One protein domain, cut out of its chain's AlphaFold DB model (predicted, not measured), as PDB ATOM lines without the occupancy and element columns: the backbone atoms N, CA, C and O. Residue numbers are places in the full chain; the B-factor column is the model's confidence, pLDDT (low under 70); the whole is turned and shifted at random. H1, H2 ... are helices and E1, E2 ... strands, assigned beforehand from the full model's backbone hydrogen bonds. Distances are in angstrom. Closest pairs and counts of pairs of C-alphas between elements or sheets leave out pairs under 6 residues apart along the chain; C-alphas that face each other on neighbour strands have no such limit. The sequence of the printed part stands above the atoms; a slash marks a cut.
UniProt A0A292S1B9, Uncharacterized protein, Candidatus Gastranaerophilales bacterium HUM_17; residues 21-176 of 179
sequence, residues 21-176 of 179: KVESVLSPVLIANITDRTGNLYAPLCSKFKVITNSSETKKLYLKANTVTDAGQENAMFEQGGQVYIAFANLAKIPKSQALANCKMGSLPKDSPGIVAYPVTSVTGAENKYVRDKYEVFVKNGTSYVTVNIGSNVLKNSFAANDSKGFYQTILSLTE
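AT A GLANCE: This is residues 21 to 176 of the 179 residues of an uncharacterized protein of Candidatus Gastranaerophilales bacterium HUM_17 (UniProt A0A292S1B9). Picture an elongated sandwich, two strongly twisted sheets face to face: a larger sheet of six strands, curled like part of a barrel, and a smaller branched sheet built round E3. One short helix, H1, packs on both sheets toward one end of the long axis, and the unnamed stretches 25 to 44 and 151 to 170 reach that same end. The printed part has 156 residues with one named helix and eleven named strands, in the order E1 E2 E3 E4 E5 E6 H1 E7 E8 E9 E10 E11, and is mostly strand. The larger sheet runs E1 E2 E10 E7 E6 E5, all antiparallel. The whole is compact, with a radius of gyration of the C-alphas of 15.8 A and spans of 52 by 27 by 27 A.

IN THESE COORDINATES: Begin at C-alpha 21, at (127.067, 127.721, 117.787), where E1 runs to residue 24. E2 covers residues 45 to 53, 26.2 A long, and E3 residues 59 to 69, 31.7 A. Next come E4, residues 72 to 75, E5, 77 to 80, and E6, 83 to 90, 22.6 A. Find H1 from C-alpha 97 at (120.094, 150.663, 96.333) to residue 104, 11.0 A. E7, residues 115 to 124, spans 26.3 A and bends by 54 degrees at residue 121. E8 is residues 127 to 131, E9 134 to 139, E10 142 to 150, 26.2 A, and E11 171 to 175, ending at (127.380, 135.844, 113.696).

HOW THE PARTS SIT: In the larger sheet, look for N 23 and O 50 of the hairpin E1 and E2 at 2.8 A, N 49 and O 146 of E2 and E10 at 2.8 A, N 121 and O 149 of E7 and E10 at 2.8 A, N 88 and O 116 of E6 and E7 at 2.7 A, and N 85 and O 78 of the hairpin E5 and E6 at 2.8 A. In the branched sheet, E4 and E9 lie on one side of E3 and E11 on the other side; N 67 and O 74 are 2.9 A apart, N 61 and O 137 2.8 A, N 64 and O 173 2.9 A. E8 and E9 form a hairpin, with N 136 and O 129 at 2.8 A. The facing parts of the sheets are 7.7 A centre to centre. H1 is on the larger sheet at a height of 8.7 A, across the strands at 67 degrees to E7 on the local plane; its closest C-alphas to E7 are Leu 100 and Ile 115, 6.3 A. Every O i to N i+4 pair in H1 is within hydrogen-bond range.

THE WHOLE: The two C-alphas farthest apart, Ser 56 and Asn 162, are 53.0 A apart. The printed part has no cut. The links E1 to E2 and E10 to E11 are long, 20 residues each. Residues 26 to 28 and 161 to 164 have pLDDT under 70; the mean of the printed part is 90.9.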
ATOM      1  N   LYS A  21     128.090 128.264 118.674       93.44
ATOM      2  CA  LYS A  21     127.067 127.721 117.787       93.44
ATOM      3  C   LYS A  21     125.823 128.588 117.881       93.44
ATOM      4  O   LYS A  21     125.337 128.835 118.982       93.44
ATOM      5  N   VAL A  22     125.291 129.005 116.736       92.19
ATOM      6  CA  VAL A  22     124.042 129.770 116.640       92.19
ATOM      7  C   VAL A  22     123.002 128.941 115.889       92.19
ATOM      8  O   VAL A  22     123.269 128.422 114.809       92.19
ATOM      9  N   GLU A  23     121.814 128.801 116.471       91.44
ATOM     10  CA  GLU A  23     120.688 128.028 115.941       91.44
ATOM     11  C   GLU A  23     119.423 128.903 115.915       91.44
ATOM     12  O   GLU A  23     119.223 129.732 116.804       91.44
ATOM     13  N   SER A  24     118.529 128.707 114.941       85.94
ATOM     14  CA  SER A  24     117.178 129.293 114.999       85.94
ATOM     15  C   SER A  24     116.289 128.476 115.940       85.94
ATOM     16  O   SER A  24     116.311 127.247 115.895       85.94
ATOM     17  N   VAL A  25     115.487 129.140 116.778       81.94
ATOM     18  CA  VAL A  25     114.523 128.483 117.690       81.94
ATOM     19  C   VAL A  25     113.128 128.351 117.065       81.94
ATOM     20  O   VAL A  25     112.335 127.519 117.498       81.94
ATOM     21  N   LEU A  26     112.823 129.156 116.048       69.44
ATOM     22  CA  LEU A  26     111.559 129.145 115.306       69.44
ATOM     23  C   LEU A  26     111.807 128.796 113.832       69.44
ATOM     24  O   LEU A  26     112.958 128.652 113.405       69.44
ATOM     25  N   SER A  27     110.728 128.703 113.044       64.50
ATOM     26  CA  SER A  27     110.838 128.755 111.581       64.50
ATOM     27  C   SER A  27     111.739 129.937 111.195       64.50
ATOM     28  O   SER A  27     111.487 131.050 111.664       64.50
ATOM     29  N   PRO A  28     112.774 129.730 110.361       65.38
ATOM     30  CA  PRO A  28     113.684 130.803 109.959       65.38
ATOM     31  C   PRO A  28     112.973 131.880 109.127       65.38
ATOM     32  O   PRO A  28     113.516 132.962 108.922       65.38
ATOM     33  N   VAL A  29     111.752 131.593 108.662       71.00
ATOM     34  CA  VAL A  29     110.885 132.532 107.958       71.00
ATOM     35  C   VAL A  29     109.706 132.887 108.857       71.00
ATOM     36  O   VAL A  29     108.889 132.027 109.196       71.00
ATOM     37  N   LEU A  30     109.621 134.168 109.210       72.50
ATOM     38  CA  LEU A  30     108.473 134.775 109.876       72.50
ATOM     39  C   LEU A  30     107.691 135.586 108.844       72.50
ATOM     40  O   LEU A  30     108.287 136.324 108.059       72.50
ATOM     41  N   ILE A  31     106.367 135.451 108.841       78.25
ATOM     42  CA  ILE A  31     105.495 136.128 107.878       78.25
ATOM     43  C   ILE A  31     104.441 136.909 108.651       78.25
ATOM     44  O   ILE A  31     103.712 136.346 109.465       78.25
ATOM     45  N   ALA A  32     104.343 138.199 108.355       77.88
ATOM     46  CA  ALA A  32     103.233 139.043 108.758       77.88
ATOM     47  C   ALA A  32     102.711 139.781 107.525       77.88
ATOM     48  O   ALA A  32     103.482 140.200 106.662       77.88
ATOM     49  N   ASN A  33     101.392 139.933 107.444       82.50
ATOM     50  CA  ASN A  33     100.779 140.714 106.380       82.50
ATOM     51  C   ASN A  33     101.063 142.204 106.601       82.50
ATOM     52  O   ASN A  33     101.114 142.663 107.745       82.50
ATOM     53  N   ILE A  34     101.190 142.952 105.506       81.19
ATOM     54  CA  ILE A  34     101.298 144.412 105.506       81.19
ATOM     55  C   ILE A  34      99.934 144.985 105.126       81.19
ATOM     56  O   ILE A  34      99.295 144.525 104.179       81.19
ATOM     57  N   THR A  35      99.475 145.983 105.871       80.06
ATOM     58  CA  THR A  35      98.242 146.709 105.560       80.06
ATOM     59  C   THR A  35      98.487 147.614 104.354       80.06
ATOM     60  O   THR A  35      99.342 148.493 104.409       80.06
ATOM     61  N   ASP A  36      97.718 147.434 103.281       70.50
ATOM     62  CA  ASP A  36      97.873 148.147 102.004       70.50
ATOM     63  C   ASP A  36      97.806 149.682 102.122       70.50
ATOM     64  O   ASP A  36      98.488 150.391 101.388       70.50
ATOM     65  N   ARG A  37      97.022 150.209 103.068       73.69
ATOM     66  CA  ARG A  37      96.864 151.657 103.279       73.69
ATOM     67  C   ARG A  37      97.930 152.297 104.158       73.69
ATOM     68  O   ARG A  37      98.240 153.468 103.961       73.69
ATOM     69  N   THR A  38      98.424 151.586 105.168       81.50
ATOM     70  CA  THR A  38      99.272 152.180 106.216       81.50
ATOM     71  C   THR A  38     100.699 151.670 106.199       81.50
ATOM     72  O   THR A  38     101.545 152.297 106.821       81.50
ATOM     73  N   GLY A  39     100.978 150.548 105.533       84.44
ATOM     74  CA  GLY A  39     102.282 149.896 105.584       84.44
ATOM     75  C   GLY A  39     102.564 149.194 106.912       84.44
ATOM     76  O   GLY A  39     103.656 148.677 107.087       84.44
ATOM     77  N   ASN A  40     101.614 149.157 107.853       90.38
ATOM     78  CA  ASN A  40     101.805 148.498 109.147       90.38
ATOM     79  C   ASN A  40     101.699 146.977 109.027       90.38
ATOM     80  O   ASN A  40     100.859 146.465 108.278       90.38
ATOM     81  N   LEU A  41     102.460 146.262 109.854       90.75
ATOM     82  CA  LEU A  41     102.278 144.824 110.028       90.75
ATOM     83  C   LEU A  41     100.993 144.536 110.809       90.75
ATOM     84  O   LEU A  41     100.696 145.202 111.801       90.75
ATOM     85  N   TYR A  42     100.273 143.482 110.431       87.50
ATOM     86  CA  TYR A  42      99.135 142.983 111.218       87.50
ATOM     87  C   TYR A  42      99.555 142.431 112.588       87.50
ATOM     88  O   TYR A  42      98.770 142.455 113.532       87.50
ATOM     89  N   ALA A  43     100.790 141.943 112.702       89.31
ATOM     90  CA  ALA A  43     101.372 141.446 113.941       89.31
ATOM     91  C   ALA A  43     102.879 141.751 113.967       89.31
ATOM     92  O   ALA A  43     103.503 141.768 112.903       89.31
ATOM     93  N   PRO A  44     103.468 141.995 115.150       91.44
ATOM     94  CA  PRO A  44     104.908 142.184 115.268       91.44
ATOM     95  C   PRO A  44     105.654 140.901 114.885       91.44
ATOM     96  O   PRO A  44     105.124 139.795 115.020       91.44
ATOM     97  N   LEU A  45     106.902 141.040 114.437       92.56
ATOM     98  CA  LEU A  45     107.778 139.903 114.146       92.56
ATOM     99  C   LEU A  45     108.718 139.665 115.332       92.56
ATOM    100  O   LEU A  45     109.225 140.610 115.933       92.56
ATOM    101  N   CYS A  46     108.959 138.399 115.665       91.31
ATOM    102  CA  CYS A  46     109.801 138.000 116.789       91.31
ATOM    103  C   CYS A  46     110.740 136.869 116.358       91.31
ATOM    104  O   CYS A  46     110.310 135.726 116.192       91.31
ATOM    105  N   SER A  47     112.019 137.191 116.167       91.38
ATOM    106  CA  SER A  47     113.061 136.221 115.812       91.38
ATOM    107  C   SER A  47     113.798 135.772 117.063       91.38
ATOM    108  O   SER A  47     114.151 136.600 117.903       91.38
ATOM    109  N   LYS A  48     114.073 134.472 117.188       93.31
ATOM    110  CA  LYS A  48     114.762 133.913 118.355       93.31
ATOM    111  C   LYS A  48     115.919 133.014 117.937       93.31
ATOM    112  O   LYS A  48     115.715 132.010 117.255       93.31
ATOM    113  N   PHE A  49     117.112 133.364 118.400       94.31
ATOM    114  CA  PHE A  49     118.351 132.618 118.220       94.31
ATOM    115  C   PHE A  49     118.716 131.909 119.522       94.31
ATOM    116  O   PHE A  49     118.631 132.490 120.603       94.31
ATOM    117  N   LYS A  50     119.157 130.661 119.427       95.75
ATOM    118  CA  LYS A  50     119.810 129.940 120.514       95.75
ATOM    119  C   LYS A  50     121.305 129.964 120.253       95.75
ATOM    120  O   LYS A  50     121.756 129.542 119.195       95.75
ATOM    121  N   VAL A  51     122.054 130.462 121.222       96.00
ATOM    122  CA  VAL A  51     123.509 130.559 121.165       96.00
ATOM    123  C   VAL A  51     124.088 129.620 122.209       96.00
ATOM    124  O   VAL A  51     123.697 129.691 123.371       96.00
ATOM    125  N   ILE A  52     124.997 128.742 121.799       95.50
ATOM    126  CA  ILE A  52     125.710 127.811 122.677       95.50
ATOM    127  C   ILE A  52     127.197 128.113 122.553       95.50
ATOM    128  O   ILE A  52     127.732 128.072 121.447       95.50
ATOM    129  N   THR A  53     127.869 128.386 123.665       95.00
ATOM    130  CA  THR A  53     129.325 128.553 123.685       95.00
ATOM    131  C   THR A  53     129.937 127.905 124.917       95.00
ATOM    132  O   THR A  53     129.365 127.959 126.003       95.00
ATOM    133  N   ASN A  54     131.101 127.283 124.750       93.44
ATOM    134  CA  ASN A  54     131.924 126.767 125.846       93.44
ATOM    135  C   ASN A  54     133.081 127.712 126.213       93.44
ATOM    136  O   ASN A  54     133.933 127.318 127.007       93.44
ATOM    137  N   SER A  55     133.139 128.921 125.644       91.75
ATOM    138  CA  SER A  55     134.240 129.846 125.915       91.75
ATOM    139  C   SER A  55     134.249 130.296 127.368       91.75
ATOM    140  O   SER A  55     133.198 130.529 127.969       91.75
ATOM    141  N   SER A  56     135.439 130.413 127.950       89.12
ATOM    142  CA  SER A  56     135.612 130.965 129.297       89.12
ATOM    143  C   SER A  56     135.362 132.477 129.343       89.12
ATOM    144  O   SER A  56     135.053 133.017 130.405       89.12
ATOM    145  N   GLU A  57     135.445 133.150 128.195       92.62
ATOM    146  CA  GLU A  57     135.232 134.585 128.047       92.62
ATOM    147  C   GLU A  57     133.846 134.906 127.476       92.62
ATOM    148  O   GLU A  57     133.176 134.080 126.852       92.62
ATOM    149  N   THR A  58     133.400 136.150 127.674       94.12
ATOM    150  CA  THR A  58     132.181 136.638 127.017       94.12
ATOM    151  C   THR A  58     132.467 136.843 125.532       94.12
ATOM    152  O   THR A  58     133.324 137.648 125.172       94.12
ATOM    153  N   LYS A  59     131.736 136.143 124.663       94.94
ATOM    154  CA  LYS A  59     131.857 136.310 123.214       94.94
ATOM    155  C   LYS A  59     130.977 137.457 122.734       94.94
ATOM    156  O   LYS A  59     129.848 137.635 123.192       94.94
ATOM    157  N   LYS A  60     131.505 138.230 121.788       95.94
ATOM    158  CA  LYS A  60     130.776 139.288 121.091       95.94
ATOM    159  C   LYS A  60     130.284 138.753 119.752       95.94
ATOM    160  O   LYS A  60     131.091 138.333 118.931       95.94
ATOM    161  N   LEU A  61     128.976 138.805 119.540       96.69
ATOM    162  CA  LEU A  61     128.315 138.490 118.278       96.69
ATOM    163  C   LEU A  61     127.735 139.759 117.657       96.69
ATOM    164  O   LEU A  61     127.442 140.726 118.357       96.69
ATOM    165  N   TYR A  62     127.526 139.733 116.349       96.94
ATOM    166  CA  TYR A  62     126.947 140.828 115.586       96.94
ATOM    167  C   TYR A  62     125.585 140.413 115.054       96.94
ATOM    168  O   TYR A  62     125.474 139.470 114.272       96.94
ATOM    169  N   LEU A  63     124.545 141.119 115.491       96.94
ATOM    170  CA  LEU A  63     123.208 141.018 114.926       96.94
ATOM    171  C   LEU A  63     123.060 142.071 113.825       96.94
ATOM    172  O   LEU A  63     123.079 143.275 114.103       96.94
ATOM    173  N   LYS A  64     122.877 141.604 112.592       95.69
ATOM    174  CA  LYS A  64     122.677 142.427 111.396       95.69
ATOM    175  C   LYS A  64     121.380 142.065 110.693       95.69
ATOM    176  O   LYS A  64     120.869 140.953 110.840       95.69
ATOM    177  N   ALA A  65     120.860 143.014 109.926       96.06
ATOM    178  CA  ALA A  65     119.745 142.793 109.022       96.06
ATOM    179  C   ALA A  65     120.166 143.208 107.618       96.06
ATOM    180  O   ALA A  65     120.600 144.340 107.452       96.06
ATOM    181  N   ASN A  66     119.997 142.338 106.625       96.19
ATOM    182  CA  ASN A  66     120.284 142.645 105.226       96.19
ATOM    183  C   ASN A  66     119.025 142.494 104.374       96.19
ATOM    184  O   ASN A  66     118.168 141.653 104.648       96.19
ATOM    185  N   THR A  67     118.924 143.279 103.311       95.62
ATOM    186  CA  THR A  67     117.858 143.165 102.315       95.62
ATOM    187  C   THR A  67     118.442 143.156 100.904       95.62
ATOM    188  O   THR A  67     119.639 143.381 100.732       95.62
ATOM    189  N   VAL A  68     117.626 142.827  99.902       95.88
ATOM    190  CA  VAL A  68     118.072 142.688  98.508       95.88
ATOM    191  C   VAL A  68     117.638 143.899  97.694       95.88
ATOM    192  O   VAL A  68     116.454 144.235  97.651       95.88
ATOM    193  N   THR A  69     118.593 144.514  97.007       95.69
ATOM    194  CA  THR A  69     118.385 145.598  96.041       95.69
ATOM    195  C   THR A  69     119.036 145.241  94.703       95.69
ATOM    196  O   THR A  69     119.594 144.155  94.530       95.69
ATOM    197  N   ASP A  70     118.979 146.154  93.732       95.88
ATOM    198  CA  ASP A  70     119.686 146.018  92.454       95.88
ATOM    199  C   ASP A  70     121.220 145.966  92.585       95.88
ATOM    200  O   ASP A  70     121.884 145.479  91.671       95.88
ATOM    201  N   ALA A  71     121.780 146.399  93.719       96.00
ATOM    202  CA  ALA A  71     123.205 146.292  94.034       96.00
ATOM    203  C   ALA A  71     123.581 144.968  94.731       96.00
ATOM    204  O   ALA A  71     124.758 144.726  94.999       96.00
ATOM    205  N   GLY A  72     122.606 144.097  95.013       95.00
ATOM    206  CA  GLY A  72     122.803 142.837  95.727       95.00
ATOM    207  C   GLY A  72     122.302 142.895  97.168       95.00
ATOM    208  O   GLY A  72     121.260 143.484  97.447       95.00
ATOM    209  N   GLN A  73     123.002 142.223  98.086       94.94
ATOM    210  CA  GLN A  73     122.658 142.274  99.507       94.94
ATOM    211  C   GLN A  73     123.265 143.506 100.164       94.94
ATOM    212  O   GLN A  73     124.478 143.697 100.141       94.94
ATOM    213  N   GLU A  74     122.420 144.305 100.803       96.38
ATOM    214  CA  GLU A  74     122.824 145.524 101.493       96.38
ATOM    215  C   GLU A  74     122.339 145.511 102.939       96.38
ATOM    216  O   GLU A  74     121.271 144.973 103.247       96.38
ATOM    217  N   ASN A  75     123.109 146.143 103.830       96.00
ATOM    218  CA  ASN A  75     122.683 146.328 105.211       96.00
ATOM    219  C   ASN A  75     121.369 147.119 105.232       96.00
ATOM    220  O   ASN A  75     121.259 148.188 104.636       96.00
ATOM    221  N   ALA A  76     120.385 146.609 105.950       96.69
ATOM    222  CA  ALA A  76     119.045 147.142 106.079       96.69
ATOM    223  C   ALA A  76     118.759 147.736 107.465       96.69
ATOM    224  O   ALA A  76     117.705 148.337 107.657       96.69
ATOM    225  N   MET A  77     119.672 147.599 108.427       97.12
ATOM    226  CA  MET A  77     119.541 148.185 109.758       97.12
ATOM    227  C   MET A  77     120.085 149.621 109.781       97.12
ATOM    228  O   MET A  77     121.094 149.931 109.142       97.12
ATOM    229  N   PHE A  78     119.396 150.515 110.489       97.00
ATOM    230  CA  PHE A  78     119.783 151.922 110.636       97.00
ATOM    231  C   PHE A  78     119.108 152.556 111.855       97.00
ATOM    232  O   PHE A  78     118.083 152.065 112.325       97.00
ATOM    233  N   GLU A  79     119.656 153.661 112.346       95.88
ATOM    234  CA  GLU A  79     119.059 154.459 113.416       95.88
ATOM    235  C   GLU A  79     118.538 155.787 112.869       95.88
ATOM    236  O   GLU A  79     119.221 156.480 112.116       95.88
ATOM    237  N   GLN A  80     117.324 156.153 113.274       93.06
ATOM    238  CA  GLN A  80     116.719 157.434 112.946       93.06
ATOM    239  C   GLN A  80     115.929 157.950 114.150       93.06
ATOM    240  O   GLN A  80     115.066 157.258 114.685       93.06
ATOM    241  N   GLY A  81     116.223 159.175 114.592       90.19
ATOM    242  CA  GLY A  81     115.523 159.790 115.725       90.19
ATOM    243  C   GLY A  81     115.680 159.036 117.055       90.19
ATOM    244  O   GLY A  81     114.760 159.064 117.864       90.19
ATOM    245  N   GLY A  82     116.807 158.342 117.266       91.62
ATOM    246  CA  GLY A  82     117.070 157.551 118.479       91.62
ATOM    247  C   GLY A  82     116.407 156.168 118.504       91.62
ATOM    248  O   GLY A  82     116.482 155.468 119.510       91.62
ATOM    249  N   GLN A  83     115.740 155.770 117.416       95.12
ATOM    250  CA  GLN A  83     115.109 154.464 117.262       95.12
ATOM    251  C   GLN A  83     115.809 153.686 116.146       95.12
ATOM    252  O   GLN A  83     116.043 154.208 115.055       95.12
ATOM    253  N   VAL A  84     116.117 152.418 116.410       97.44
ATOM    254  CA  VAL A  84     116.673 151.506 115.405       97.44
ATOM    255  C   VAL A  84     115.543 150.918 114.568       97.44
ATOM    256  O   VAL A  84     114.517 150.501 115.110       97.44
ATOM    257  N   TYR A  85     115.751 150.857 113.259       97.50
ATOM    258  CA  TYR A  85     114.837 150.311 112.267       97.50
ATOM    259  C   TYR A  85     115.522 149.231 111.430       97.50
ATOM    260  O   TYR A  85     116.743 149.222 111.269       97.50
ATOM    261  N   ILE A  86     114.711 148.335 110.871       97.44
ATOM    262  CA  ILE A  86     115.116 147.369 109.851       97.44
ATOM    263  C   ILE A  86     114.265 147.607 108.608       97.44
ATOM    264  O   ILE A  86     113.036 147.564 108.684       97.44
ATOM    265  N   ALA A  87     114.922 147.846 107.476       96.38
ATOM    266  CA  ALA A  87     114.297 147.935 106.168       96.38
ATOM    267  C   ALA A  87     114.052 146.545 105.557       96.38
ATOM    268  O   ALA A  87     114.843 145.619 105.689       96.38
ATOM    269  N   PHE A  88     112.943 146.419 104.850       95.06
ATOM    270  CA  PHE A  88     112.534 145.252 104.093       95.06
ATOM    271  C   PHE A  88     112.350 145.695 102.644       95.06
ATOM    272  O   PHE A  88     111.732 146.733 102.394       95.06
ATOM    273  N   ALA A  89     112.857 144.909 101.700       94.12
ATOM    274  CA  ALA A  89     112.747 145.180 100.273       94.12
ATOM    275  C   ALA A  89     111.723 144.268  99.609       94.12
ATOM    276  O   ALA A  89     111.601 143.091  99.957       94.12
ATOM    277  N   ASN A  90     111.011 144.807  98.625       91.94
ATOM    278  CA  ASN A  90     110.065 144.068  97.809       91.94
ATOM    279  C   ASN A  90     110.794 143.095  96.870       91.94
ATOM    280  O   ASN A  90     111.523 143.512  95.973       91.94
ATOM    281  N   LEU A  91     110.548 141.795  97.027       89.62
ATOM    282  CA  LEU A  91     111.173 140.771  96.187       89.62
ATOM    283  C   LEU A  91     110.486 140.584  94.828       89.62
ATOM    284  O   LEU A  91     111.095 140.050  93.907       89.62
ATOM    285  N   ALA A  92     109.229 141.012  94.679       88.12
ATOM    286  CA  ALA A  92     108.529 140.950  93.393       88.12
ATOM    287  C   ALA A  92     109.007 142.051  92.434       88.12
ATOM    288  O   ALA A  92     108.973 141.883  91.216       88.12
ATOM    289  N   LYS A  93     109.463 143.178  92.988       89.19
ATOM    290  CA  LYS A  93     110.052 144.291  92.247       89.19
ATOM    291  C   LYS A  93     111.244 144.825  93.026       89.19
ATOM    292  O   LYS A  93     111.089 145.729  93.845       89.19
ATOM    293  N   ILE A  94     112.407 144.241  92.745       92.00
ATOM    294  CA  ILE A  94     113.660 144.555  93.435       92.00
ATOM    295  C   ILE A  94     113.901 146.077  93.383       92.00
ATOM    296  O   ILE A  94     113.940 146.649  92.286       92.00
ATOM    297  N   PRO A  95     114.010 146.752  94.542       93.44
ATOM    298  CA  PRO A  95     114.222 148.190  94.601       93.44
ATOM    299  C   PRO A  95     115.670 148.556  94.267       93.44
ATOM    300  O   PRO A  95     116.579 147.731  94.342       93.44
ATOM    301  N   LYS A  96     115.892 149.831  93.941       95.50
ATOM    302  CA  LYS A  96     117.247 150.364  93.763       95.50
ATOM    303  C   LYS A  96     117.953 150.515  95.109       95.50
ATOM    304  O   LYS A  96     117.311 150.929  96.072       95.50
ATOM    305  N   SER A  97     119.271 150.340  95.153       96.75
ATOM    306  CA  SER A  97     120.094 150.663  96.333       96.75
ATOM    307  C   SER A  97     119.847 152.096  96.835       96.75
ATOM    308  O   SER A  97     119.654 152.341  98.028       96.75
ATOM    309  N   GLN A  98     119.672 153.055  95.915       96.12
ATOM    310  CA  GLN A  98     119.330 154.436  96.272       96.12
ATOM    311  C   GLN A  98     117.993 154.560  97.028       96.12
ATOM    312  O   GLN A  98     117.856 155.443  97.872       96.12
ATOM    313  N   ALA A  99     117.009 153.693  96.764       94.56
ATOM    314  CA  ALA A  99     115.729 153.710  97.478       94.56
ATOM    315  C   ALA A  99     115.913 153.328  98.955       94.56
ATOM    316  O   ALA A  99     115.331 153.967  99.838       94.56
ATOM    317  N   LEU A 100     116.775 152.338  99.224       95.94
ATOM    318  CA  LEU A 100     117.178 151.954 100.575       95.94
ATOM    319  C   LEU A 100     117.933 153.097 101.265       95.94
ATOM    320  O   LEU A 100     117.582 153.465 102.384       95.94
ATOM    321  N   ALA A 101     118.909 153.711 100.591       95.94
ATOM    322  CA  ALA A 101     119.643 154.857 101.130       95.94
ATOM    323  C   ALA A 101     118.710 156.031 101.477       95.94
ATOM    324  O   ALA A 101     118.790 156.592 102.569       95.94
ATOM    325  N   ASN A 102     117.769 156.359 100.589       95.19
ATOM    326  CA  ASN A 102     116.761 157.396 100.815       95.19
ATOM    327  C   ASN A 102     115.885 157.094 102.039       95.19
ATOM    328  O   ASN A 102     115.604 157.998 102.824       95.19
ATOM    329  N   CYS A 103     115.519 155.825 102.246       94.31
ATOM    330  CA  CYS A 103     114.719 155.407 103.395       94.31
ATOM    331  C   CYS A 103     115.491 155.657 104.695       94.31
ATOM    332  O   CYS A 103     114.966 156.282 105.616       94.31
ATOM    333  N   LYS A 104     116.773 155.267 104.729       94.88
ATOM    334  CA  LYS A 104     117.666 155.488 105.879       94.88
ATOM    335  C   LYS A 104     117.887 156.967 106.202       94.88
ATOM    336  O   LYS A 104     118.081 157.316 107.361       94.88
ATOM    337  N   MET A 105     117.862 157.832 105.188       93.56
ATOM    338  CA  MET A 105     117.985 159.286 105.347       93.56
ATOM    339  C   MET A 105     116.668 159.967 105.755       93.56
ATOM    340  O   MET A 105     116.654 161.173 105.998       93.56
ATOM    341  N   GLY A 106     115.556 159.228 105.836       91.25
ATOM    342  CA  GLY A 106     114.248 159.784 106.176       91.25
ATOM    343  C   GLY A 106     113.589 160.590 105.054       91.25
ATOM    344  O   GLY A 106     112.719 161.418 105.348       91.25
ATOM    345  N   SER A 107     113.987 160.353 103.798       91.31
ATOM    346  CA  SER A 107     113.396 160.959 102.597       91.31
ATOM    347  C   SER A 107     111.904 160.639 102.456       91.31
ATOM    348  O   SER A 107     111.349 159.823 103.187       91.31
ATOM    349  N   LEU A 108     111.218 161.291 101.513       89.56
ATOM    350  CA  LEU A 108     109.790 161.059 101.295       89.56
ATOM    351  C   LEU A 108     109.533 159.640 100.747       89.56
ATOM    352  O   LEU A 108     110.330 159.160  99.942       89.56
ATOM    353  N   PRO A 109     108.375 159.017 101.045       86.81
ATOM    354  CA  PRO A 109     108.065 157.656 100.591       86.81
ATOM    355  C   PRO A 109     108.214 157.415  99.085       86.81
ATOM    356  O   PRO A 109     108.645 156.352  98.650       86.81
ATOM    357  N   LYS A 110     107.893 158.423  98.262       88.50
ATOM    358  CA  LYS A 110     108.032 158.354  96.797       88.50
ATOM    359  C   LYS A 110     109.479 158.136  96.327       88.50
ATOM    360  O   LYS A 110     109.681 157.671  95.211       88.50
ATOM    361  N   ASP A 111     110.457 158.495  97.158       90.06
ATOM    362  CA  ASP A 111     111.887 158.403  96.864       90.06
ATOM    363  C   ASP A 111     112.488 157.073  97.366       90.06
ATOM    364  O   ASP A 111     113.646 156.770  97.069       90.06
ATOM    365  N   SER A 112     111.693 156.254  98.064       91.00
ATOM    366  CA  SER A 112     112.058 154.933  98.589       91.00
ATOM    367  C   SER A 112     111.127 153.811  98.099       91.00
ATOM    368  O   SER A 112     110.681 152.997  98.906       91.00
ATOM    369  N   PRO A 113     110.814 153.726  96.789       90.81
ATOM    370  CA  PRO A 113     109.899 152.708  96.283       90.81
ATOM    371  C   PRO A 113     110.444 151.297  96.531       90.81
ATOM    372  O   PRO A 113     111.628 151.033  96.314       90.81
ATOM    373  N   GLY A 114     109.566 150.382  96.929       90.31
ATOM    374  CA  GLY A 114     109.863 148.985  97.213       90.31
ATOM    375  C   GLY A 114     110.565 148.751  98.549       90.31
ATOM    376  O   GLY A 114     111.040 147.638  98.767       90.31
ATOM    377  N   ILE A 115     110.643 149.752  99.430       93.12
ATOM    378  CA  ILE A 115     111.272 149.650 100.750       93.12
ATOM    379  C   ILE A 115     110.244 149.966 101.834       93.12
ATOM    380  O   ILE A 115     109.487 150.920 101.731       93.12
ATOM    381  N   VAL A 116     110.245 149.194 102.914       93.25
ATOM    382  CA  VAL A 116     109.434 149.466 104.107       93.25
ATOM    383  C   VAL A 116     110.265 149.208 105.354       93.25
ATOM    384  O   VAL A 116     110.993 148.224 105.395       93.25
ATOM    385  N   ALA A 117     110.208 150.076 106.363       95.69
ATOM    386  CA  ALA A 117     111.034 149.933 107.560       95.69
ATOM    387  C   ALA A 117     110.201 149.833 108.838       95.69
ATOM    388  O   ALA A 117     109.244 150.581 109.031       95.69
ATOM    389  N   TYR A 118     110.613 148.940 109.736       96.62
ATOM    390  CA  TYR A 118     109.938 148.686 111.009       96.62
ATOM    391  C   TYR A 118     110.904 148.834 112.186       96.62
ATOM    392  O   TYR A 118     112.086 148.506 112.044       96.62
ATOM    393  N   PRO A 119     110.441 149.331 113.345       97.31
ATOM    394  CA  PRO A 119     111.301 149.577 114.491       97.31
ATOM    395  C   PRO A 119     111.707 148.269 115.168       97.31
ATOM    396  O   PRO A 119     110.875 147.388 115.388       97.31
ATOM    397  N   VAL A 120     112.967 148.174 115.584       97.50
ATOM    398  CA  VAL A 120     113.414 147.169 116.555       97.50
ATOM    399  C   VAL A 120     112.967 147.635 117.936       97.50
ATOM    400  O   VAL A 120     113.525 148.576 118.495       97.50
ATOM    401  N   THR A 121     111.934 147.009 118.494       96.62
ATOM    402  CA  THR A 121     111.376 147.422 119.793       96.62
ATOM    403  C   THR A 121     112.226 146.941 120.959       96.62
ATOM    404  O   THR A 121     112.274 147.598 121.993       96.62
ATOM    405  N   SER A 122     112.890 145.792 120.818       95.81
ATOM    406  CA  SER A 122     113.846 145.295 121.809       95.81
ATOM    407  C   SER A 122     114.718 144.165 121.263       95.81
ATOM    408  O   SER A 122     114.291 143.383 120.411       95.81
ATOM    409  N   VAL A 123     115.920 144.054 121.830       97.06
ATOM    410  CA  VAL A 123     116.783 142.871 121.760       97.06
ATOM    411  C   VAL A 123     116.987 142.373 123.191       97.06
ATOM    412  O   VAL A 123     117.418 143.137 124.054       97.06
ATOM    413  N   THR A 124     116.628 141.120 123.473       96.31
ATOM    414  CA  THR A 124     116.625 140.556 124.835       96.31
ATOM    415  C   THR A 124     117.335 139.206 124.909       96.31
ATOM    416  O   THR A 124     117.663 138.597 123.891       96.31
ATOM    417  N   GLY A 125     117.592 138.739 126.136       93.31
ATOM    418  CA  GLY A 125     118.227 137.446 126.418       93.31
ATOM    419  C   GLY A 125     119.757 137.441 126.367       93.31
ATOM    420  O   GLY A 125     120.371 136.428 126.693       93.31
ATOM    421  N   ALA A 126     120.362 138.576 126.017       95.06
ATOM    422  CA  ALA A 126     121.779 138.872 126.174       95.06
ATOM    423  C   ALA A 126     121.971 140.391 126.313       95.06
ATOM    424  O   ALA A 126     121.154 141.175 125.814       95.06
ATOM    425  N   GLU A 127     123.049 140.802 126.984       97.06
ATOM    426  CA  GLU A 127     123.471 142.203 126.971       97.06
ATOM    427  C   GLU A 127     123.778 142.608 125.528       97.06
ATOM    428  O   GLU A 127     124.336 141.825 124.755       97.06
ATOM    429  N   ASN A 128     123.358 143.807 125.136       97.25
ATOM    430  CA  ASN A 128     123.521 144.267 123.771       97.25
ATOM    431  C   ASN A 128     123.641 145.784 123.685       97.25
ATOM    432  O   ASN A 128     123.196 146.518 124.568       97.25
ATOM    433  N   LYS A 129     124.240 146.240 122.589       96.69
ATOM    434  CA  LYS A 129     124.394 147.656 122.272       96.69
ATOM    435  C   LYS A 129     124.287 147.862 120.770       96.69
ATOM    436  O   LYS A 129     124.962 147.177 120.007       96.69
ATOM    437  N   TYR A 130     123.494 148.843 120.354       96.44
ATOM    438  CA  TYR A 130     123.499 149.283 118.965       96.44
ATOM    439  C   TYR A 130     124.757 150.108 118.666       96.44
ATOM    440  O   TYR A 130     125.097 151.033 119.407       96.44
ATOM    441  N   VAL A 131     125.466 149.763 117.593       94.56
ATOM    442  CA  VAL A 131     126.675 150.458 117.147       94.56
ATOM    443  C   VAL A 131     126.609 150.629 115.636       94.56
ATOM    444  O   VAL A 131     126.834 149.678 114.892       94.56
ATOM    445  N   ARG A 132     126.364 151.869 115.195       89.88
ATOM    446  CA  ARG A 132     126.248 152.293 113.788       89.88
ATOM    447  C   ARG A 132     125.100 151.631 113.034       89.88
ATOM    448  O   ARG A 132     124.118 152.293 112.749       89.88
ATOM    449  N   ASP A 133     125.268 150.371 112.662       93.06
ATOM    450  CA  ASP A 133     124.460 149.670 111.670       93.06
ATOM    451  C   ASP A 133     124.212 148.196 112.053       93.06
ATOM    452  O   ASP A 133     123.771 147.394 111.230       93.06
ATOM    453  N   LYS A 134     124.494 147.843 113.313       95.44
ATOM    454  CA  LYS A 134     124.344 146.502 113.895       95.44
ATOM    455  C   LYS A 134     124.165 146.570 115.409       95.44
ATOM    456  O   LYS A 134     124.524 147.568 116.035       95.44
ATOM    457  N   TYR A 135     123.692 145.483 116.012       97.31
ATOM    458  CA  TYR A 135     123.833 145.282 117.456       97.31
ATOM    459  C   TYR A 135     125.050 144.409 117.755       97.31
ATOM    460  O   TYR A 135     125.204 143.332 117.183       97.31
ATOM    461  N   GLU A 136     125.885 144.850 118.692       97.62
ATOM    462  CA  GLU A 136     126.814 143.970 119.397       97.62
ATOM    463  C   GLU A 136     126.034 143.232 120.490       97.62
ATOM    464  O   GLU A 136     125.332 143.866 121.278       97.62
ATOM    465  N   VAL A 137     126.134 141.905 120.526       97.38
ATOM    466  CA  VAL A 137     125.437 141.024 121.469       97.38
ATOM    467  C   VAL A 137     126.470 140.222 122.253       97.38
ATOM    468  O   VAL A 137     127.286 139.513 121.669       97.38
ATOM    469  N   PHE A 138     126.436 140.325 123.576       96.94
ATOM    470  CA  PHE A 138     127.431 139.748 124.473       96.94
ATOM    471  C   PHE A 138     126.887 138.471 125.116       96.94
ATOM    472  O   PHE A 138     125.987 138.513 125.958       96.94
ATOM    473  N   VAL A 139     127.426 137.323 124.706       95.69
ATOM    474  CA  VAL A 139     126.991 135.995 125.158       95.69
ATOM    475  C   VAL A 139     128.035 135.375 126.080       95.69
ATOM    476  O   VAL A 139     129.228 135.352 125.781       95.69
ATOM    477  N   LYS A 140     127.581 134.888 127.236       94.44
ATOM    478  CA  LYS A 140     128.425 134.216 128.234       94.44
ATOM    479  C   LYS A 140     128.464 132.709 127.976       94.44
ATOM    480  O   LYS A 140     127.628 132.193 127.231       94.44
ATOM    481  N   ASN A 141     129.402 132.023 128.631       94.50
ATOM    482  CA  ASN A 141     129.482 130.562 128.648       94.50
ATOM    483  C   ASN A 141     128.106 129.924 128.914       94.50
ATOM    484  O   ASN A 141     127.363 130.365 129.794       94.50
ATOM    485  N   GLY A 142     127.788 128.878 128.157       94.12
ATOM    486  CA  GLY A 142     126.565 128.104 128.273       94.12
ATOM    487  C   GLY A 142     125.605 128.368 127.120       94.12
ATOM    488  O   GLY A 142     126.009 128.545 125.970       94.12
ATOM    489  N   THR A 143     124.307 128.332 127.424       95.94
ATOM    490  CA  THR A 143     123.233 128.551 126.446       95.94
ATOM    491  C   THR A 143     122.534 129.876 126.717       95.94
ATOM    492  O   THR A 143     122.041 130.103 127.818       95.94
ATOM    493  N   SER A 144     122.445 130.724 125.695       95.25
ATOM    494  CA  SER A 144     121.702 131.987 125.706       95.25
ATOM    495  C   SER A 144     120.619 131.982 124.626       95.25
ATOM    496  O   SER A 144     120.765 131.332 123.589       95.25
ATOM    497  N   TYR A 145     119.533 132.722 124.847       95.31
ATOM    498  CA  TYR A 145     118.433 132.848 123.888       95.31
ATOM    499  C   TYR A 145     118.237 134.306 123.487       95.31
ATOM    500  O   TYR A 145     117.527 135.041 124.167       95.31
ATOM    501  N   VAL A 146     118.836 134.715 122.373       96.25
ATOM    502  CA  VAL A 146     118.750 136.092 121.878       96.25
ATOM    503  C   VAL A 146     117.440 136.269 121.119       96.25
ATOM    504  O   VAL A 146     117.191 135.571 120.139       96.25
ATOM    505  N   THR A 147     116.596 137.193 121.570       95.44
ATOM    506  CA  THR A 147     115.289 137.468 120.957       95.44
ATOM    507  C   THR A 147     115.259 138.886 120.399       95.44
ATOM    508  O   THR A 147     115.627 139.826 121.098       95.44
ATOM    509  N   VAL A 148     114.819 139.037 119.151       95.75
ATOM    510  CA  VAL A 148     114.718 140.314 118.433       95.75
ATOM    511  C   VAL A 148     113.254 140.578 118.122       95.75
ATOM    512  O   VAL A 148     112.631 139.813 117.385       95.75
ATOM    513  N   ASN A 149     112.715 141.660 118.675       95.31
ATOM    514  CA  ASN A 149     111.328 142.063 118.474       95.31
ATOM    515  C   ASN A 149     111.260 143.241 117.498       95.31
ATOM    516  O   ASN A 149     111.895 144.274 117.711       95.31
ATOM    517  N   ILE A 150     110.470 143.085 116.439       96.00
ATOM    518  CA  ILE A 150     110.206 144.100 115.419       96.00
ATOM    519  C   ILE A 150     108.751 144.543 115.564       96.00
ATOM    520  O   ILE A 150     107.831 143.723 115.517       96.00
ATOM    521  N   GLY A 151     108.544 145.840 115.768       94.94
ATOM    522  CA  GLY A 151     107.226 146.427 115.973       94.94
ATOM    523  C   GLY A 151     106.407 146.529 114.689       94.94
ATOM    524  O   GLY A 151     106.940 146.580 113.586       94.94
ATOM    525  N   SER A 152     105.086 146.609 114.845       93.38
ATOM    526  CA  SER A 152     104.151 146.649 113.714       93.38
ATOM    527  C   SER A 152     104.032 147.999 113.018       93.38
ATOM    528  O   SER A 152     103.601 148.054 111.867       93.38
ATOM    529  N   ASN A 153     104.347 149.088 113.719       92.94
ATOM    530  CA  ASN A 153     104.145 150.439 113.206       92.94
ATOM    531  C   ASN A 153     105.293 150.815 112.281       92.94
ATOM    532  O   ASN A 153     106.440 150.902 112.716       92.94
ATOM    533  N   VAL A 154     104.967 151.045 111.017       91.88
ATOM    534  CA  VAL A 154     105.947 151.391 109.996       91.88
ATOM    535  C   VAL A 154     106.608 152.736 110.295       91.88
ATOM    536  O   VAL A 154     105.983 153.661 110.823       91.88
ATOM    537  N   LEU A 155     107.870 152.888 109.901       92.44
ATOM    538  CA  LEU A 155     108.483 154.203 109.778       92.44
ATOM    539  C   LEU A 155     107.684 155.000 108.742       92.44
ATOM    540  O   LEU A 155     107.702 154.667 107.558       92.44
ATOM    541  N   LYS A 156     106.995 156.054 109.190       84.69
ATOM    542  CA  LYS A 156     106.006 156.816 108.403       84.69
ATOM    543  C   LYS A 156     106.493 157.235 107.008       84.69
ATOM    544  O   LYS A 156     105.699 157.279 106.077       84.69
ATOM    545  N   ASN A 157     107.782 157.530 106.873       83.06
ATOM    546  CA  ASN A 157     108.378 157.999 105.624       83.06
ATOM    547  C   ASN A 157     108.914 156.874 104.721       83.06
ATOM    548  O   ASN A 157     109.342 157.154 103.609       83.06
ATOM    549  N   SER A 158     108.888 155.618 105.171       81.50
ATOM    550  CA  SER A 158     109.401 154.487 104.391       81.50
ATOM    551  C   SER A 158     108.373 153.926 103.408       81.50
ATOM    552  O   SER A 158     108.740 153.595 102.292       81.50
ATOM    553  N   PHE A 159     107.090 153.867 103.776       80.00
ATOM    554  CA  PHE A 159     106.061 153.217 102.961       80.00
ATOM    555  C   PHE A 159     105.268 154.201 102.098       80.00
ATOM    556  O   PHE A 159     104.699 155.173 102.601       80.00
ATOM    557  N   ALA A 160     105.157 153.907 100.801       73.56
ATOM    558  CA  ALA A 160     104.239 154.589  99.897       73.56
ATOM    559  C   ALA A 160     102.973 153.739  99.685       73.56
ATOM    560  O   ALA A 160     103.058 152.589  99.282       73.56
ATOM    561  N   ALA A 161     101.774 154.304  99.861       66.38
ATOM    562  CA  ALA A 161     100.514 153.560  99.668       66.38
ATOM    563  C   ALA A 161     100.300 153.026  98.233       66.38
ATOM    564  O   ALA A 161      99.498 152.123  98.015       66.38
ATOM    565  N   ASN A 162     101.032 153.572  97.256       66.12
ATOM    566  CA  ASN A 162     101.020 153.126  95.861       66.12
ATOM    567  C   ASN A 162     102.177 152.169  95.535       66.12
ATOM    568  O   ASN A 162     102.455 151.926  94.358       66.12
ATOM    569  N   ASP A 163     102.903 151.690  96.545       69.81
ATOM    570  CA  ASP A 163     104.023 150.793  96.322       69.81
ATOM    571  C   ASP A 163     103.550 149.443  95.771       69.81
ATOM    572  O   ASP A 163     102.390 149.039  95.900       69.81
ATOM    573  N   SER A 164     104.456 148.746  95.096       65.44
ATOM    574  CA  SER A 164     104.101 147.516  94.391       65.44
ATOM    575  C   SER A 164     103.627 146.459  95.393       65.44
ATOM    576  O   SER A 164     104.279 146.215  96.412       65.44
ATOM    577  N   LYS A 165     102.501 145.794  95.105       76.44
ATOM    578  CA  LYS A 165     102.088 144.607  95.869       76.44
ATOM    579  C   LYS A 165     103.190 143.552  95.759       76.44
ATOM    580  O   LYS A 165     103.702 143.317  94.669       76.44
ATOM    581  N   GLY A 166     103.561 142.927  96.869       81.00
ATOM    582  CA  GLY A 166     104.634 141.939  96.866       81.00
ATOM    583  C   GLY A 166     105.011 141.463  98.259       81.00
ATOM    584  O   GLY A 166     104.478 141.934  99.264       81.00
ATOM    585  N   PHE A 167     105.934 140.508  98.295       86.69
ATOM    586  CA  PHE A 167     106.530 140.007  99.523       86.69
ATOM    587  C   PHE A 167     107.762 140.849  99.864       86.69
ATOM    588  O   PHE A 167     108.706 140.910  99.073       86.69
ATOM    589  N   TYR A 168     107.734 141.511 101.019       91.06
ATOM    590  CA  TYR A 168     108.840 142.326 101.515       91.06
ATOM    591  C   TYR A 168     109.686 141.494 102.476       91.06
ATOM    592  O   TYR A 168     109.143 140.876 103.392       91.06
ATOM    593  N   GLN A 169     111.005 141.476 102.286       92.44
ATOM    594  CA  GLN A 169     111.904 140.627 103.064       92.44
ATOM    595  C   GLN A 169     113.105 141.391 103.621       92.44
ATOM    596  O   GLN A 169     113.697 142.248 102.966       92.44
ATOM    597  N   THR A 170     113.503 140.995 104.824       94.25
ATOM    598  CA  THR A 170     114.838 141.204 105.380       94.25
ATOM    599  C   THR A 170     115.367 139.860 105.877       94.25
ATOM    600  O   THR A 170     114.591 138.974 106.241       94.25
ATOM    601  N   ILE A 171     116.683 139.714 105.926       93.06
ATOM    602  CA  ILE A 171     117.382 138.566 106.492       93.06
ATOM    603  C   ILE A 171     118.074 139.041 107.762       93.06
ATOM    604  O   ILE A 171     118.925 139.922 107.700       93.06
ATOM    605  N   LEU A 172     117.701 138.474 108.908       93.81
ATOM    606  CA  LEU A 172     118.400 138.695 110.172       93.81
ATOM    607  C   LEU A 172     119.486 137.640 110.352       93.81
ATOM    608  O   LEU A 172     119.256 136.455 110.120       93.81
ATOM    609  N   SER A 173     120.667 138.057 110.788       93.62
ATOM    610  CA  SER A 173     121.806 137.169 111.020       93.62
ATOM    611  C   SER A 173     122.499 137.534 112.322       93.62
ATOM    612  O   SER A 173     122.650 138.713 112.628       93.62
ATOM    613  N   LEU A 174     122.899 136.515 113.082       94.81
ATOM    614  CA  LEU A 174     123.674 136.645 114.311       94.81
ATOM    615  C   LEU A 174     124.952 135.817 114.157       94.81
ATOM    616  O   LEU A 174     124.877 134.590 114.091       94.81
ATOM    617  N   THR A 175     126.102 136.479 114.065       93.44
ATOM    618  CA  THR A 175     127.380 135.844 113.696       93.44
ATOM    619  C   THR A 175     128.546 136.357 114.536       93.44
ATOM    620  O   THR A 175     128.503 137.466 115.057       93.44
ATOM    621  N   GLU A 176     129.616 135.568 114.658       89.62
ATOM    622  CA  GLU A 176     130.884 136.031 115.257       89.62
ATOM    623  C   GLU A 176     131.645 136.988 114.333       89.62
ATOM    624  O   GLU A 176     132.347 137.884 114.794       89.62
TER     625      GLU A 176